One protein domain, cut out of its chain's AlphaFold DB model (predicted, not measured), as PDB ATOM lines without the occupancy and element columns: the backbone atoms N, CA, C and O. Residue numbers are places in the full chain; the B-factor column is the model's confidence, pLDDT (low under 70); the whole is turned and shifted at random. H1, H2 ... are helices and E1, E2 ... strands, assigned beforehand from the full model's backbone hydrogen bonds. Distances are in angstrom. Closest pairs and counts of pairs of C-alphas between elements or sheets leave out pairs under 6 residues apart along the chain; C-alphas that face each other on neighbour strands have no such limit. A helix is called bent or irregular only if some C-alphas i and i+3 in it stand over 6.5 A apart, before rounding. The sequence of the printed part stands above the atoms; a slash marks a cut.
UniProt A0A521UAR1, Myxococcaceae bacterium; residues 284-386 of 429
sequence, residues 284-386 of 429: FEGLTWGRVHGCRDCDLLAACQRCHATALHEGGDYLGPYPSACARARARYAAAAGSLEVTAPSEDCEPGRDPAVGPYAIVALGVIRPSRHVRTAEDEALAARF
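What this domain is: This is residues 284 to 386 of the 429 residues of a protein of Myxococcaceae bacterium (UniProt A0A521UAR1). An elongated body has a small hairpin of two strands, E1 and E2, at one end of its length together with the longest helix H3 and the short helix H1, and two separate helices, H2 and H4, toward the other end, with unnamed loops joining the two ends. H1 packs on H3, while H4 touches no helix and has its centre farthest from the mean of the C-alphas. The printed part has 103 residues, with four named helices and two named strands in the order H1 H2 H3 E1 E2 H4; the strands form one antiparallel sheet of order E1 - E2. The class is mostly helix, though under half of the residues are in named elements. The whole is compact, with a radius of gyration of the C-alphas of 13.5 A and spans of 43 by 27 by 21 A.

Where its parts are: Strand E1 is residues 360 to 364, 11.9 A long, beginning at C-alpha 360 (156.707, 124.647, 195.326). Strand E2 is residues 367 to 370, 10.4 A. Helix H3 is residues 323 to 337, 20.4 A. Helix H1 is residues 299 to 303, 8.6 A, beginning at C-alpha 299 (158.171, 130.199, 194.464); it is irregular, with C-alphas 299 and 302 at 7.2 A. Helix H2 is residues 308 to 315, 9.9 A. Helix H4 is residues 377 to 385, 12.2 A, ending at C-alpha 385 (130.939, 132.433, 204.058).

How they stand to each other: E1 and E2 form a hairpin, antiparallel at 151 degrees between their directions. N 361 and O 369 are 2.8 A apart and N 369 and O 361 2.8 A, both within hydrogen-bond range. Residues 341 to 342 make a short parallel pairing with residues 367 to 368 of E2. The closest C-alphas of H1 and E1, those of Asp 299 and Ala 361, are 5.3 A apart. H1 touches H3, which meets it with residues 329 to 333 alone; the closest C-alphas, of Ala 303 and Ala 329, are 4.9 A apart. H2 and H3 are close but not clearly touching, about perpendicular at 78 degrees, with the C-alphas of Glu 314 and Pro 323 closest at 7.3 A. H4 is apart from H1, H2, H3 and E1. In H2, H3 and H4 every O i to N i+4 pair is within hydrogen-bond range; in H1 it is 0 of 1, with 1 of 2 O i to N i+3 pairs within range.

The domain as a whole: The C-alphas farthest apart, those of Gly 338 and Arg 385, are 43.5 A apart. The printed part has no cut. The link from H3 to E1, 22 residues, is long. The mean pLDDT of the printed part is 93.3, and no printed residue is under 70.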
ATOM      1  N   PHE A 284     135.636 139.501 195.251       90.25
ATOM      2  CA  PHE A 284     136.302 139.923 194.016       90.25
ATOM      3  C   PHE A 284     137.067 141.233 194.193       90.25
ATOM      4  O   PHE A 284     138.119 141.432 193.575       90.25
ATOM      5  N   GLU A 285     136.592 142.120 195.065       87.38
ATOM      6  CA  GLU A 285     137.264 143.378 195.337       87.38
ATOM      7  C   GLU A 285     138.602 143.201 196.065       87.38
ATOM      8  O   GLU A 285     139.554 143.944 195.811       87.38
ATOM      9  N   GLY A 286     138.705 142.172 196.904       88.94
ATOM     10  CA  GLY A 286     139.919 141.830 197.634       88.94
ATOM     11  C   GLY A 286     140.814 140.776 196.976       88.94
ATOM     12  O   GLY A 286     141.866 140.468 197.535       88.94
ATOM     13  N   LEU A 287     140.425 140.207 195.828       92.44
ATOM     14  CA  LEU A 287     141.044 139.014 195.230       92.44
ATOM     15  C   LEU A 287     142.429 139.278 194.608       92.44
ATOM     16  O   LEU A 287     142.616 139.240 193.394       92.44
ATOM     17  N   THR A 288     143.417 139.556 195.448       95.19
ATOM     18  CA  THR A 288     144.834 139.659 195.076       95.19
ATOM     19  C   THR A 288     145.516 138.296 195.163       95.19
ATOM     20  O   THR A 288     145.022 137.399 195.845       95.19
ATOM     21  N   TRP A 289     146.676 138.124 194.522       96.31
ATOM     22  CA  TRP A 289     147.475 136.894 194.657       96.31
ATOM     23  C   TRP A 289     147.835 136.566 196.113       96.31
ATOM     24  O   TRP A 289     147.954 135.391 196.444       96.31
ATOM     25  N   GLY A 290     147.965 137.569 196.987       96.31
ATOM     26  CA  GLY A 290     148.188 137.378 198.423       96.31
ATOM     27  C   GLY A 290     147.027 136.701 199.163       96.31
ATOM     28  O   GLY A 290     147.244 136.121 200.221       96.31
ATOM     29  N   ARG A 291     145.814 136.705 198.596       95.06
ATOM     30  CA  ARG A 291     144.623 136.031 199.152       95.06
ATOM     31  C   ARG A 291     144.345 134.654 198.543       95.06
ATOM     32  O   ARG A 291     143.256 134.115 198.684       95.06
ATOM     33  N   VAL A 292     145.311 134.096 197.819       96.69
ATOM     34  CA  VAL A 292     145.171 132.812 197.124       96.69
ATOM     35  C   VAL A 292     146.039 131.783 197.842       96.69
ATOM     36  O   VAL A 292     147.254 131.734 197.623       96.69
ATOM     37  N   HIS A 293     145.432 131.002 198.740       95.94
ATOM     38  CA  HIS A 293     146.148 130.054 199.598       95.94
ATOM     39  C   HIS A 293     146.915 128.998 198.793       95.94
ATOM     40  O   HIS A 293     146.550 128.627 197.673       95.94
ATOM     41  N   GLY A 294     148.075 128.594 199.316       94.31
ATOM     42  CA  GLY A 294     149.072 127.810 198.585       94.31
ATOM     43  C   GLY A 294     149.804 128.616 197.510       94.31
ATOM     44  O   GLY A 294     151.025 128.700 197.518       94.31
ATOM     45  N   CYS A 295     149.094 129.269 196.587       95.69
ATOM     46  CA  CYS A 295     149.733 130.009 195.493       95.69
ATOM     47  C   CYS A 295     150.554 131.214 195.973       95.69
ATOM     48  O   CYS A 295     151.615 131.477 195.404       95.69
ATOM     49  N   ARG A 296     150.098 131.918 197.017       96.25
ATOM     50  CA  ARG A 296     150.828 133.037 197.642       96.25
ATOM     51  C   ARG A 296     152.164 132.623 198.267       96.25
ATOM     52  O   ARG A 296     153.050 133.461 198.408       96.25
ATOM     53  N   ASP A 297     152.317 131.338 198.574       94.50
ATOM     54  CA  ASP A 297     153.490 130.744 199.224       94.50
ATOM     55  C   ASP A 297     154.395 130.003 198.222       94.50
ATOM     56  O   ASP A 297     155.445 129.486 198.578       94.50
ATOM     57  N   CYS A 298     154.009 129.952 196.942       96.38
ATOM     58  CA  CYS A 298     154.732 129.223 195.904       96.38
ATOM     59  C   CYS A 298     155.855 130.075 195.295       96.38
ATOM     60  O   CYS A 298     155.624 131.222 194.902       96.38
ATOM     61  N   ASP A 299     157.049 129.516 195.124       95.56
ATOM     62  CA  ASP A 299     158.171 130.199 194.464       95.56
ATOM     63  C   ASP A 299     157.961 130.329 192.953       95.56
ATOM     64  O   ASP A 299     158.368 131.314 192.343       95.56
ATOM     65  N   LEU A 300     157.193 129.419 192.342       95.88
ATOM     66  CA  LEU A 300     156.811 129.521 190.927       95.88
ATOM     67  C   LEU A 300     155.706 130.559 190.656       95.88
ATOM     68  O   LEU A 300     155.231 130.669 189.523       95.88
ATOM     69  N   LEU A 301     155.292 131.344 191.657       95.31
ATOM     70  CA  LEU A 301     154.281 132.400 191.516       95.31
ATOM     71  C   LEU A 301     154.611 133.385 190.377       95.31
ATOM     72  O   LEU A 301     153.712 133.799 189.641       95.31
ATOM     73  N   ALA A 302     155.890 133.726 190.190       90.94
ATOM     74  CA  ALA A 302     156.336 134.626 189.124       90.94
ATOM     75  C   ALA A 302     156.119 134.033 187.716       90.94
ATOM     76  O   ALA A 302     155.762 134.749 186.777       90.94
ATOM     77  N   ALA A 303     156.245 132.710 187.579       92.88
ATOM     78  CA  ALA A 303     155.970 131.973 186.347       92.88
ATOM     79  C   ALA A 303     154.475 131.636 186.167       92.88
ATOM     80  O   ALA A 303     154.069 131.142 185.110       92.88
ATOM     81  N   CYS A 304     153.633 131.910 187.165       94.00
ATOM     82  CA  CYS A 304     152.248 131.458 187.193       94.00
ATOM     83  C   CYS A 304     151.263 132.441 186.536       94.00
ATOM     84  O   CYS A 304     151.300 133.668 186.718       94.00
ATOM     85  N   GLN A 305     150.327 131.850 185.797       90.94
ATOM     86  CA  GLN A 305     149.072 132.445 185.358       90.94
ATOM     87  C   GLN A 305     147.965 131.461 185.727       90.94
ATOM     88  O   GLN A 305     148.079 130.276 185.419       90.94
ATOM     89  N   ARG A 306     146.920 131.950 186.401       92.88
ATOM     90  CA  ARG A 306     145.791 131.129 186.844       92.88
ATOM     91  C   ARG A 306     144.466 131.733 186.398       92.88
ATOM     92  O   ARG A 306     144.311 132.951 186.375       92.88
ATOM     93  N   CYS A 307     143.500 130.866 186.146       93.88
ATOM     94  CA  CYS A 307     142.073 131.147 186.191       93.88
ATOM     95  C   CYS A 307     141.477 130.604 187.502       93.88
ATOM     96  O   CYS A 307     141.761 129.468 187.883       93.88
ATOM     97  N   HIS A 308     140.676 131.404 188.207       94.19
ATOM     98  CA  HIS A 308     140.005 130.958 189.434       94.19
ATOM     99  C   HIS A 308     138.865 129.982 189.162       94.19
ATOM    100  O   HIS A 308     138.700 129.009 189.889       94.19
ATOM    101  N   ALA A 309     138.127 130.196 188.076       91.75
ATOM    102  CA  ALA A 309     137.109 129.252 187.663       91.75
ATOM    103  C   ALA A 309     137.718 127.885 187.343       91.75
ATOM    104  O   ALA A 309     137.220 126.880 187.828       91.75
ATOM    105  N   THR A 310     138.830 127.823 186.603       91.69
ATOM    106  CA  THR A 310     139.540 126.553 186.377       91.69
ATOM    107  C   THR A 310     140.016 125.926 187.686       91.69
ATOM    108  O   THR A 310     139.972 124.712 187.800       91.69
ATOM    109  N   ALA A 311     140.406 126.718 188.689       93.81
ATOM    110  CA  ALA A 311     140.783 126.189 190.001       93.81
ATOM    111  C   ALA A 311     139.626 125.462 190.698       93.81
ATOM    112  O   ALA A 311     139.809 124.355 191.192       93.81
ATOM    113  N   LEU A 312     138.428 126.053 190.674       91.56
ATOM    114  CA  LEU A 312     137.226 125.417 191.211       91.56
ATOM    115  C   LEU A 312     136.860 124.163 190.413       91.56
ATOM    116  O   LEU A 312     136.657 123.100 190.986       91.56
ATOM    117  N   HIS A 313     136.840 124.275 189.088       88.06
ATOM    118  CA  HIS A 313     136.483 123.173 188.205       88.06
ATOM    119  C   HIS A 313     137.491 122.022 188.236       88.06
ATOM    120  O   HIS A 313     137.093 120.879 188.148       88.06
ATOM    121  N   GLU A 314     138.792 122.269 188.344       87.69
ATOM    122  CA  GLU A 314     139.813 121.217 188.265       87.69
ATOM    123  C   GLU A 314     140.270 120.732 189.642       87.69
ATOM    124  O   GLU A 314     140.531 119.550 189.827       87.69
ATOM    125  N   GLY A 315     140.395 121.651 190.599       88.69
ATOM    126  CA  GLY A 315     140.917 121.383 191.939       88.69
ATOM    127  C   GLY A 315     139.860 121.380 193.041       88.69
ATOM    128  O   GLY A 315     140.205 121.114 194.187       88.69
ATOM    129  N   GLY A 316     138.598 121.706 192.733       91.31
ATOM    130  CA  GLY A 316     137.526 121.799 193.731       91.31
ATOM    131  C   GLY A 316     137.667 122.980 194.696       91.31
ATOM    132  O   GLY A 316     136.928 123.060 195.670       91.31
ATOM    133  N   ASP A 317     138.612 123.895 194.458       93.38
ATOM    134  CA  ASP A 317     138.939 125.002 195.360       93.38
ATOM    135  C   ASP A 317     139.286 126.258 194.544       93.38
ATOM    136  O   ASP A 317     140.339 126.354 193.909       93.38
ATOM    137  N   TYR A 318     138.392 127.248 194.560       94.31
ATOM    138  CA  TYR A 318     138.490 128.481 193.767       94.31
ATOM    139  C   TYR A 318     139.748 129.314 194.084       94.31
ATOM    140  O   TYR A 318     140.278 130.036 193.222       94.31
ATOM    141  N   LEU A 319     140.252 129.207 195.318       95.56
ATOM    142  CA  LEU A 319     141.424 129.932 195.817       95.56
ATOM    143  C   LEU A 319     142.653 129.026 195.982       95.56
ATOM    144  O   LEU A 319     143.762 129.533 196.112       95.56
ATOM    145  N   GLY A 320     142.491 127.708 195.870       95.12
ATOM    146  CA  GLY A 320     143.581 126.741 195.963       95.12
ATOM    147  C   GLY A 320     144.434 126.612 194.689       95.12
ATOM    148  O   GLY A 320     144.114 127.192 193.640       95.12
ATOM    149  N   PRO A 321     145.564 125.888 194.762       95.81
ATOM    150  CA  PRO A 321     146.338 125.456 193.600       95.81
ATOM    151  C   PRO A 321     145.619 124.328 192.841       95.81
ATOM    152  O   PRO A 321     144.817 123.597 193.410       95.81
ATOM    153  N   TYR A 322     145.922 124.171 191.551       94.69
ATOM    154  CA  TYR A 322     145.321 123.140 190.696       94.69
ATOM    155  C   TYR A 322     146.275 122.720 189.560       94.69
ATOM    156  O   TYR A 322     147.198 123.483 189.234       94.69
ATOM    157  N   PRO A 323     146.089 121.527 188.957       93.88
ATOM    158  CA  PRO A 323     147.092 120.920 188.083       93.88
ATOM    159  C   PRO A 323     147.458 121.750 186.848       93.88
ATOM    160  O   PRO A 323     148.645 121.995 186.633       93.88
ATOM    161  N   SER A 324     146.502 122.244 186.058       93.62
ATOM    162  CA  SER A 324     146.817 122.895 184.775       93.62
ATOM    163  C   SER A 324     147.600 124.209 184.911       93.62
ATOM    164  O   SER A 324     148.562 124.424 184.166       93.62
ATOM    165  N   ALA A 325     147.289 125.063 185.894       95.62
ATOM    166  CA  ALA A 325     148.102 126.256 186.162       95.62
ATOM    167  C   ALA A 325     149.489 125.898 186.710       95.62
ATOM    168  O   ALA A 325     150.477 126.536 186.336       95.62
ATOM    169  N   CYS A 326     149.591 124.862 187.549       97.12
ATOM    170  CA  CYS A 326     150.877 124.391 188.064       97.12
ATOM    171  C   CYS A 326     151.749 123.807 186.946       97.12
ATOM    172  O   CYS A 326     152.929 124.141 186.863       97.12
ATOM    173  N   ALA A 327     151.171 123.013 186.041       96.38
ATOM    174  CA  ALA A 327     151.847 122.501 184.854       96.38
ATOM    175  C   ALA A 327     152.331 123.646 183.954       96.38
ATOM    176  O   ALA A 327     153.487 123.656 183.538       96.38
ATOM    177  N   ARG A 328     151.491 124.667 183.729       96.69
ATOM    178  CA  ARG A 328     151.872 125.871 182.977       96.69
ATOM    179  C   ARG A 328     153.037 126.612 183.635       96.69
ATOM    180  O   ARG A 328     153.994 126.961 182.948       96.69
ATOM    181  N   ALA A 329     152.985 126.839 184.947       97.25
ATOM    182  CA  ALA A 329     154.054 127.512 185.684       97.25
ATOM    183  C   ALA A 329     155.369 126.716 185.631       97.25
ATOM    184  O   ALA A 329     156.415 127.289 185.320       97.25
ATOM    185  N   ARG A 330     155.307 125.395 185.854       97.62
ATOM    186  CA  ARG A 330     156.460 124.491 185.745       97.62
ATOM    187  C   ARG A 330     157.064 124.502 184.349       97.62
ATOM    188  O   ARG A 330     158.268 124.670 184.240       97.62
ATOM    189  N   ALA A 331     156.262 124.389 183.293       97.38
ATOM    190  CA  ALA A 331     156.767 124.378 181.921       97.38
ATOM    191  C   ALA A 331     157.457 125.701 181.547       97.38
ATOM    192  O   ALA A 331     158.529 125.697 180.945       97.38
ATOM    193  N   ARG A 332     156.884 126.844 181.950       97.50
ATOM    194  CA  ARG A 332     157.493 128.167 181.725       97.50
ATOM    195  C   ARG A 332     158.800 128.341 182.486       97.50
ATOM    196  O   ARG A 332     159.732 128.925 181.939       97.50
ATOM    197  N   TYR A 333     158.855 127.859 183.726       97.19
ATOM    198  CA  TYR A 333     160.067 127.877 184.540       97.19
ATOM    199  C   TYR A 333     161.135 126.931 183.973       97.19
ATOM    200  O   TYR A 333     162.267 127.350 183.775       97.19
ATOM    201  N   ALA A 334     160.761 125.703 183.608       96.88
ATOM    202  CA  ALA A 334     161.640 124.715 182.983       96.88
ATOM    203  C   ALA A 334     162.263 125.243 181.686       96.88
ATOM    204  O   ALA A 334     163.462 125.113 181.477       96.88
ATOM    205  N   ALA A 335     161.462 125.889 180.833       96.62
ATOM    206  CA  ALA A 335     161.946 126.487 179.592       96.62
ATOM    207  C   ALA A 335     162.970 127.610 179.829       96.62
ATOM    208  O   ALA A 335     163.839 127.824 178.990       96.62
ATOM    209  N   ALA A 336     162.872 128.316 180.956       94.62
ATOM    210  CA  ALA A 336     163.821 129.355 181.343       94.62
ATOM    211  C   ALA A 336     165.084 128.775 182.003       94.62
ATOM    212  O   ALA A 336     166.186 129.246 181.742       94.62
ATOM    213  N   ALA A 337     164.925 127.748 182.840       94.38
ATOM    214  CA  ALA A 337     166.012 127.086 183.557       94.38
ATOM    215  C   ALA A 337     166.771 126.043 182.709       94.38
ATOM    216  O   ALA A 337     167.817 125.560 183.129       94.38
ATOM    217  N   GLY A 338     166.247 125.666 181.539       95.00
ATOM    218  CA  GLY A 338     166.789 124.630 180.650       95.00
ATOM    219  C   GLY A 338     166.308 123.212 180.980       95.00
ATOM    220  O   GLY A 338     166.145 122.391 180.080       95.00
ATOM    221  N   SER A 339     166.012 122.934 182.248       93.75
ATOM    222  CA  SER A 339     165.429 121.676 182.719       93.75
ATOM    223  C   SER A 339     164.616 121.891 183.993       93.75
ATOM    224  O   SER A 339     164.690 122.950 184.621       93.75
ATOM    225  N   LEU A 340     163.838 120.880 184.384       96.25
ATOM    226  CA  LEU A 340     163.141 120.877 185.665       96.25
ATOM    227  C   LEU A 340     163.177 119.501 186.322       96.25
ATOM    228  O   LEU A 340     162.641 118.537 185.781       96.25
ATOM    229  N   GLU A 341     163.747 119.453 187.518       96.44
ATOM    230  CA  GLU A 341     163.678 118.328 188.440       96.44
ATOM    231  C   GLU A 341     162.707 118.661 189.582       96.44
ATOM    232  O   GLU A 341     162.732 119.765 190.134       96.44
ATOM    233  N   VAL A 342     161.841 117.705 189.935       94.56
ATOM    234  CA  VAL A 342     160.950 117.795 191.099       94.56
ATOM    235  C   VAL A 342     161.424 116.785 192.138       94.56
ATOM    236  O   VAL A 342     161.342 115.581 191.905       94.56
ATOM    237  N   THR A 343     161.923 117.267 193.275       94.19
ATOM    238  CA  THR A 343     162.438 116.408 194.350       94.19
ATOM    239  C   THR A 343     161.309 115.818 195.195       94.19
ATOM    240  O   THR A 343     160.140 116.188 195.060       94.19
ATOM    241  N   ALA A 344     161.670 114.952 196.149       91.38
ATOM    242  CA  ALA A 344     160.752 114.517 197.198       91.38
ATOM    243  C   ALA A 344     160.143 115.727 197.952       91.38
ATOM    244  O   ALA A 344     160.848 116.728 198.130       91.38
ATOM    245  N   PRO A 345     158.864 115.654 198.379       91.56
ATOM    246  CA  PRO A 345     158.200 116.706 199.153       91.56
ATOM    247  C   PRO A 345     158.937 117.062 200.451       91.56
ATOM    248  O   PRO A 345     159.692 116.253 200.987       91.56
ATOM    249  N   SER A 346     158.702 118.267 200.976       87.19
ATOM    250  CA  SER A 346     159.157 118.626 202.324       87.19
ATOM    251  C   SER A 346     158.457 117.788 203.404       87.19
ATOM    252  O   SER A 346     157.331 117.336 203.206       87.19
ATOM    253  N   GLU A 347     159.109 117.586 204.552       87.75
ATOM    254  CA  GLU A 347     158.583 116.758 205.657       87.75
ATOM    255  C   GLU A 347     157.233 117.254 206.203       87.75
ATOM    256  O   GLU A 347     156.436 116.472 206.710       87.75
ATOM    257  N   ASP A 348     156.960 118.550 206.071       87.00
ATOM    258  CA  ASP A 348     155.726 119.210 206.491       87.00
ATOM    259  C   ASP A 348     154.630 119.227 205.406       87.00
ATOM    260  O   ASP A 348     153.576 119.841 205.600       87.00
ATOM    261  N   CYS A 349     154.855 118.575 204.259       87.00
ATOM    262  CA  CYS A 349     153.821 118.385 203.246       87.00
ATOM    263  C   CYS A 349     152.731 117.419 203.718       87.00
ATOM    264  O   CYS A 349     152.992 116.391 204.337       87.00
ATOM    265  N   GLU A 350     151.492 117.723 203.337       85.31
ATOM    266  CA  GLU A 350     150.339 116.861 203.591       85.31
ATOM    267  C   GLU A 350     150.515 115.492 202.896       85.31
ATOM    268  O   GLU A 350     150.799 115.453 201.690       85.31
ATOM    269  N   PRO A 351     150.338 114.366 203.616       80.94
ATOM    270  CA  PRO A 351     150.421 113.035 203.023       80.94
ATOM    271  C   PRO A 351     149.406 112.842 201.888       80.94
ATOM    272  O   PRO A 351     148.255 113.254 201.997       80.94
ATOM    273  N   GLY A 352     149.819 112.177 200.804       78.75
ATOM    274  CA  GLY A 352     148.934 111.842 199.678       78.75
ATOM    275  C   GLY A 352     148.625 112.998 198.718       78.75
ATOM    276  O   GLY A 352     147.885 112.798 197.756       78.75
ATOM    277  N   ARG A 353     149.201 114.188 198.931       83.94
ATOM    278  CA  ARG A 353     149.104 115.293 197.974       83.94
ATOM    279  C   ARG A 353     149.808 114.949 196.659       83.94
ATOM    280  O   ARG A 353     150.920 114.425 196.658       83.94
ATOM    281  N   ASP A 354     149.190 115.339 195.545       88.75
ATOM    282  CA  ASP A 354     149.805 115.256 194.222       88.75
ATOM    283  C   ASP A 354     151.038 116.185 194.130       88.75
ATOM    284  O   ASP A 354     150.888 117.412 194.201       88.75
ATOM    285  N   PRO A 355     152.263 115.652 193.941       89.38
ATOM    286  CA  PRO A 355     153.463 116.473 193.778       89.38
ATOM    287  C   PRO A 355     153.426 117.330 192.498       89.38
ATOM    288  O   PRO A 355     154.145 118.327 192.388       89.38
ATOM    289  N   ALA A 356     152.564 117.001 191.532       91.88
ATOM    290  CA  ALA A 356     152.315 117.802 190.340       91.88
ATOM    291  C   ALA A 356     151.370 118.995 190.586       91.88
ATOM    292  O   ALA A 356     151.113 119.764 189.655       91.88
ATOM    293  N   VAL A 357     150.913 119.228 191.816       94.69
ATOM    294  CA  VAL A 357     150.161 120.432 192.191       94.69
ATOM    295  C   VAL A 357     150.937 121.189 193.256       94.69
ATOM    296  O   VAL A 357     151.367 120.600 194.239       94.69
ATOM    297  N   GLY A 358     151.139 122.496 193.065       92.94
ATOM    298  CA  GLY A 358     151.865 123.370 193.994       92.94
ATOM    299  C   GLY A 358     151.186 123.515 195.367       92.94
ATOM    300  O   GLY A 358     150.115 122.949 195.581       92.94
ATOM    301  N   PRO A 359     151.813 124.225 196.321       95.94
ATOM    302  CA  PRO A 359     153.000 125.068 196.152       95.94
ATOM    303  C   PRO A 359     154.341 124.332 196.026       95.94
ATOM    304  O   PRO A 359     154.473 123.144 196.332       95.94
ATOM    305  N   TYR A 360     155.331 125.082 195.541       96.56
ATOM    306  CA  TYR A 360     156.707 124.647 195.326       96.56
ATOM    307  C   TYR A 360     157.684 125.624 195.971       96.56
ATOM    308  O   TYR A 360     157.453 126.831 195.913       96.56
ATOM    309  N   ALA A 361     158.790 125.100 196.488       95.88
ATOM    310  CA  ALA A 361     159.993 125.846 196.828       95.88
ATOM    311  C   ALA A 361     161.077 125.604 195.765       95.88
ATOM    312  O   ALA A 361     161.277 124.460 195.348       95.88
ATOM    313  N   ILE A 362     161.789 126.642 195.330       95.19
ATOM    314  CA  ILE A 362     162.978 126.506 194.475       95.19
ATOM    315  C   ILE A 362     164.174 126.213 195.386       95.19
ATOM    316  O   ILE A 362     164.527 127.032 196.229       95.19
ATOM    317  N   VAL A 363     164.804 125.046 195.224       95.44
ATOM    318  CA  VAL A 363     165.991 124.660 196.021       95.44
ATOM    319  C   VAL A 363     167.300 124.951 195.287       95.44
ATOM    320  O   VAL A 363     168.309 125.256 195.916       95.44
ATOM    321  N   ALA A 364     167.272 124.894 193.956       94.44
ATOM    322  CA  ALA A 364     168.336 125.321 193.056       94.44
ATOM    323  C   ALA A 364     167.717 125.693 191.697       94.44
ATOM    324  O   ALA A 364     166.558 125.367 191.423       94.44
ATOM    325  N   LEU A 365     168.465 126.370 190.821       92.88
ATOM    326  CA  LEU A 365     167.981 126.668 189.470       92.88
ATOM    327  C   LEU A 365     167.599 125.363 188.751       92.88
ATOM    328  O   LEU A 365     168.399 124.437 188.681       92.88
ATOM    329  N   GLY A 366     166.366 125.290 188.245       95.31
ATOM    330  CA  GLY A 366     165.841 124.076 187.611       95.31
ATOM    331  C   GLY A 366     165.485 122.935 188.572       95.31
ATOM    332  O   GLY A 366     165.090 121.875 188.104       95.31
ATOM    333  N   VAL A 367     165.556 123.131 189.892       96.94
ATOM    334  CA  VAL A 367     165.191 122.113 190.891       96.94
ATOM    335  C   VAL A 367     164.156 122.685 191.855       96.94
ATOM    336  O   VAL A 367     164.400 123.677 192.549       96.94
ATOM    337  N   ILE A 368     162.985 122.053 191.907       96.75
ATOM    338  CA  ILE A 368     161.889 122.447 192.793       96.75
ATOM    339  C   ILE A 368     161.512 121.321 193.745       96.75
ATOM    340  O   ILE A 368     161.610 120.141 193.421       96.75
ATOM    341  N   ARG A 369     161.003 121.703 194.909       96.06
ATOM    342  CA  ARG A 369     160.496 120.801 195.934       96.06
ATOM    343  C   ARG A 369     159.036 121.130 196.235       96.06
ATOM    344  O   ARG A 369     158.751 122.295 196.514       96.06
ATOM    345  N   PRO A 370     158.104 120.164 196.214       95.56
ATOM    346  CA  PRO A 370     156.761 120.382 196.745       95.56
ATOM    347  C   PRO A 370     156.840 120.853 198.204       95.56
ATOM    348  O   PRO A 370     157.538 120.237 199.008       95.56
ATOM    349  N   SER A 371     156.163 121.957 198.525       93.25
ATOM    350  CA  SER A 371     156.162 122.574 199.860       93.25
ATOM    351  C   SER A 371     154.779 122.526 200.499       93.25
ATOM    352  O   SER A 371     153.786 122.285 199.812       93.25
ATOM    353  N   ARG A 372     154.690 122.749 201.811       93.00
ATOM    354  CA  ARG A 372     153.420 122.718 202.539       93.00
ATOM    355  C   ARG A 372     152.387 123.688 201.960       93.00
ATOM    356  O   ARG A 372     152.663 124.859 201.711       93.00
ATOM    357  N   HIS A 373     151.164 123.193 201.800       92.62
ATOM    358  CA  HIS A 373     150.010 124.000 201.443       92.62
ATOM    359  C   HIS A 373     149.449 124.675 202.702       92.62
ATOM    360  O   HIS A 373     148.917 124.009 203.583       92.62
ATOM    361  N   VAL A 374     149.593 125.998 202.815       91.75
ATOM    362  CA  VAL A 374     149.165 126.733 204.015       91.75
ATOM    363  C   VAL A 374     147.814 127.407 203.793       91.75
ATOM    364  O   VAL A 374     147.680 128.298 202.951       91.75
ATOM    365  N   ARG A 375     146.834 127.016 204.615       94.38
ATOM    366  CA  ARG A 375     145.531 127.672 204.780       94.38
ATOM    367  C   ARG A 375     145.469 128.342 206.152       94.38
ATOM    368  O   ARG A 375     145.888 127.766 207.154       94.38
ATOM    369  N   THR A 376     144.979 129.570 206.182       95.31
ATOM    370  CA  THR A 376     144.796 130.386 207.386       95.31
ATOM    371  C   THR A 376     143.343 130.333 207.853       95.31
ATOM    372  O   THR A 376     142.453 129.945 207.100       95.31
ATOM    373  N   ALA A 377     143.082 130.789 209.080       96.25
ATOM    374  CA  ALA A 377     141.717 130.932 209.583       96.25
ATOM    375  C   ALA A 377     140.859 131.884 208.725       96.25
ATOM    376  O   ALA A 377     139.654 131.681 208.616       96.25
ATOM    377  N   GLU A 378     141.470 132.890 208.086       93.31
ATOM    378  CA  GLU A 378     140.776 133.792 207.157       93.31
ATOM    379  C   GLU A 378     140.342 133.055 205.882       93.31
ATOM    380  O   GLU A 378     139.205 133.216 205.444       93.31
ATOM    381  N   ASP A 379     141.203 132.190 205.329       94.75
ATOM    382  CA  ASP A 379     140.860 131.384 204.148       94.75
ATOM    383  C   ASP A 379     139.685 130.434 204.450       94.75
ATOM    384  O   ASP A 379     138.778 130.272 203.632       94.75
ATOM    385  N   GLU A 380     139.678 129.828 205.644       94.75
ATOM    386  CA  GLU A 380     138.583 128.966 206.106       94.75
ATOM    387  C   GLU A 380     137.283 129.749 206.335       94.75
ATOM    388  O   GLU A 380     136.216 129.316 205.901       94.75
ATOM    389  N   ALA A 381     137.359 130.930 206.956       93.50
ATOM    390  CA  ALA A 381     136.199 131.794 207.163       93.50
ATOM    391  C   ALA A 381     135.587 132.262 205.834       93.50
ATOM    392  O   ALA A 381     134.363 132.309 205.691       93.50
ATOM    393  N   LEU A 382     136.427 132.568 204.841       91.81
ATOM    394  CA  LEU A 382     135.984 132.976 203.514       91.81
ATOM    395  C   LEU A 382     135.263 131.835 202.785       91.81
ATOM    396  O   LEU A 382     134.183 132.051 202.237       91.81
ATOM    397  N   ALA A 383     135.816 130.619 202.832       91.25
ATOM    398  CA  ALA A 383     135.177 129.427 202.275       91.25
ATOM    399  C   ALA A 383     133.851 129.086 202.975       91.25
ATOM    400  O   ALA A 383     132.891 128.706 202.311       91.25
ATOM    401  N   ALA A 384     133.770 129.262 204.297       91.50
ATOM    402  CA  ALA A 384     132.533 129.060 205.049       91.50
ATOM    403  C   ALA A 384     131.455 130.098 204.690       91.50
ATOM    404  O   ALA A 384     130.277 129.759 204.592       91.50
ATOM    405  N   ARG A 385     131.852 131.356 204.466       90.56
ATOM    406  CA  ARG A 385     130.939 132.433 204.058       90.56
ATOM    407  C   ARG A 385     130.417 132.241 202.635       90.56
ATOM    408  O   ARG A 385     129.235 132.457 202.386       90.56
ATOM    409  N   PHE A 386     131.288 131.846 201.709       90.00
ATOM    410  CA  PHE A 386     130.943 131.597 200.311       90.00
ATOM    411  C   PHE A 386     131.027 130.100 200.022       90.00
ATOM    412  O   PHE A 386     132.025 129.619 199.490       90.00
TER     413      PHE A 386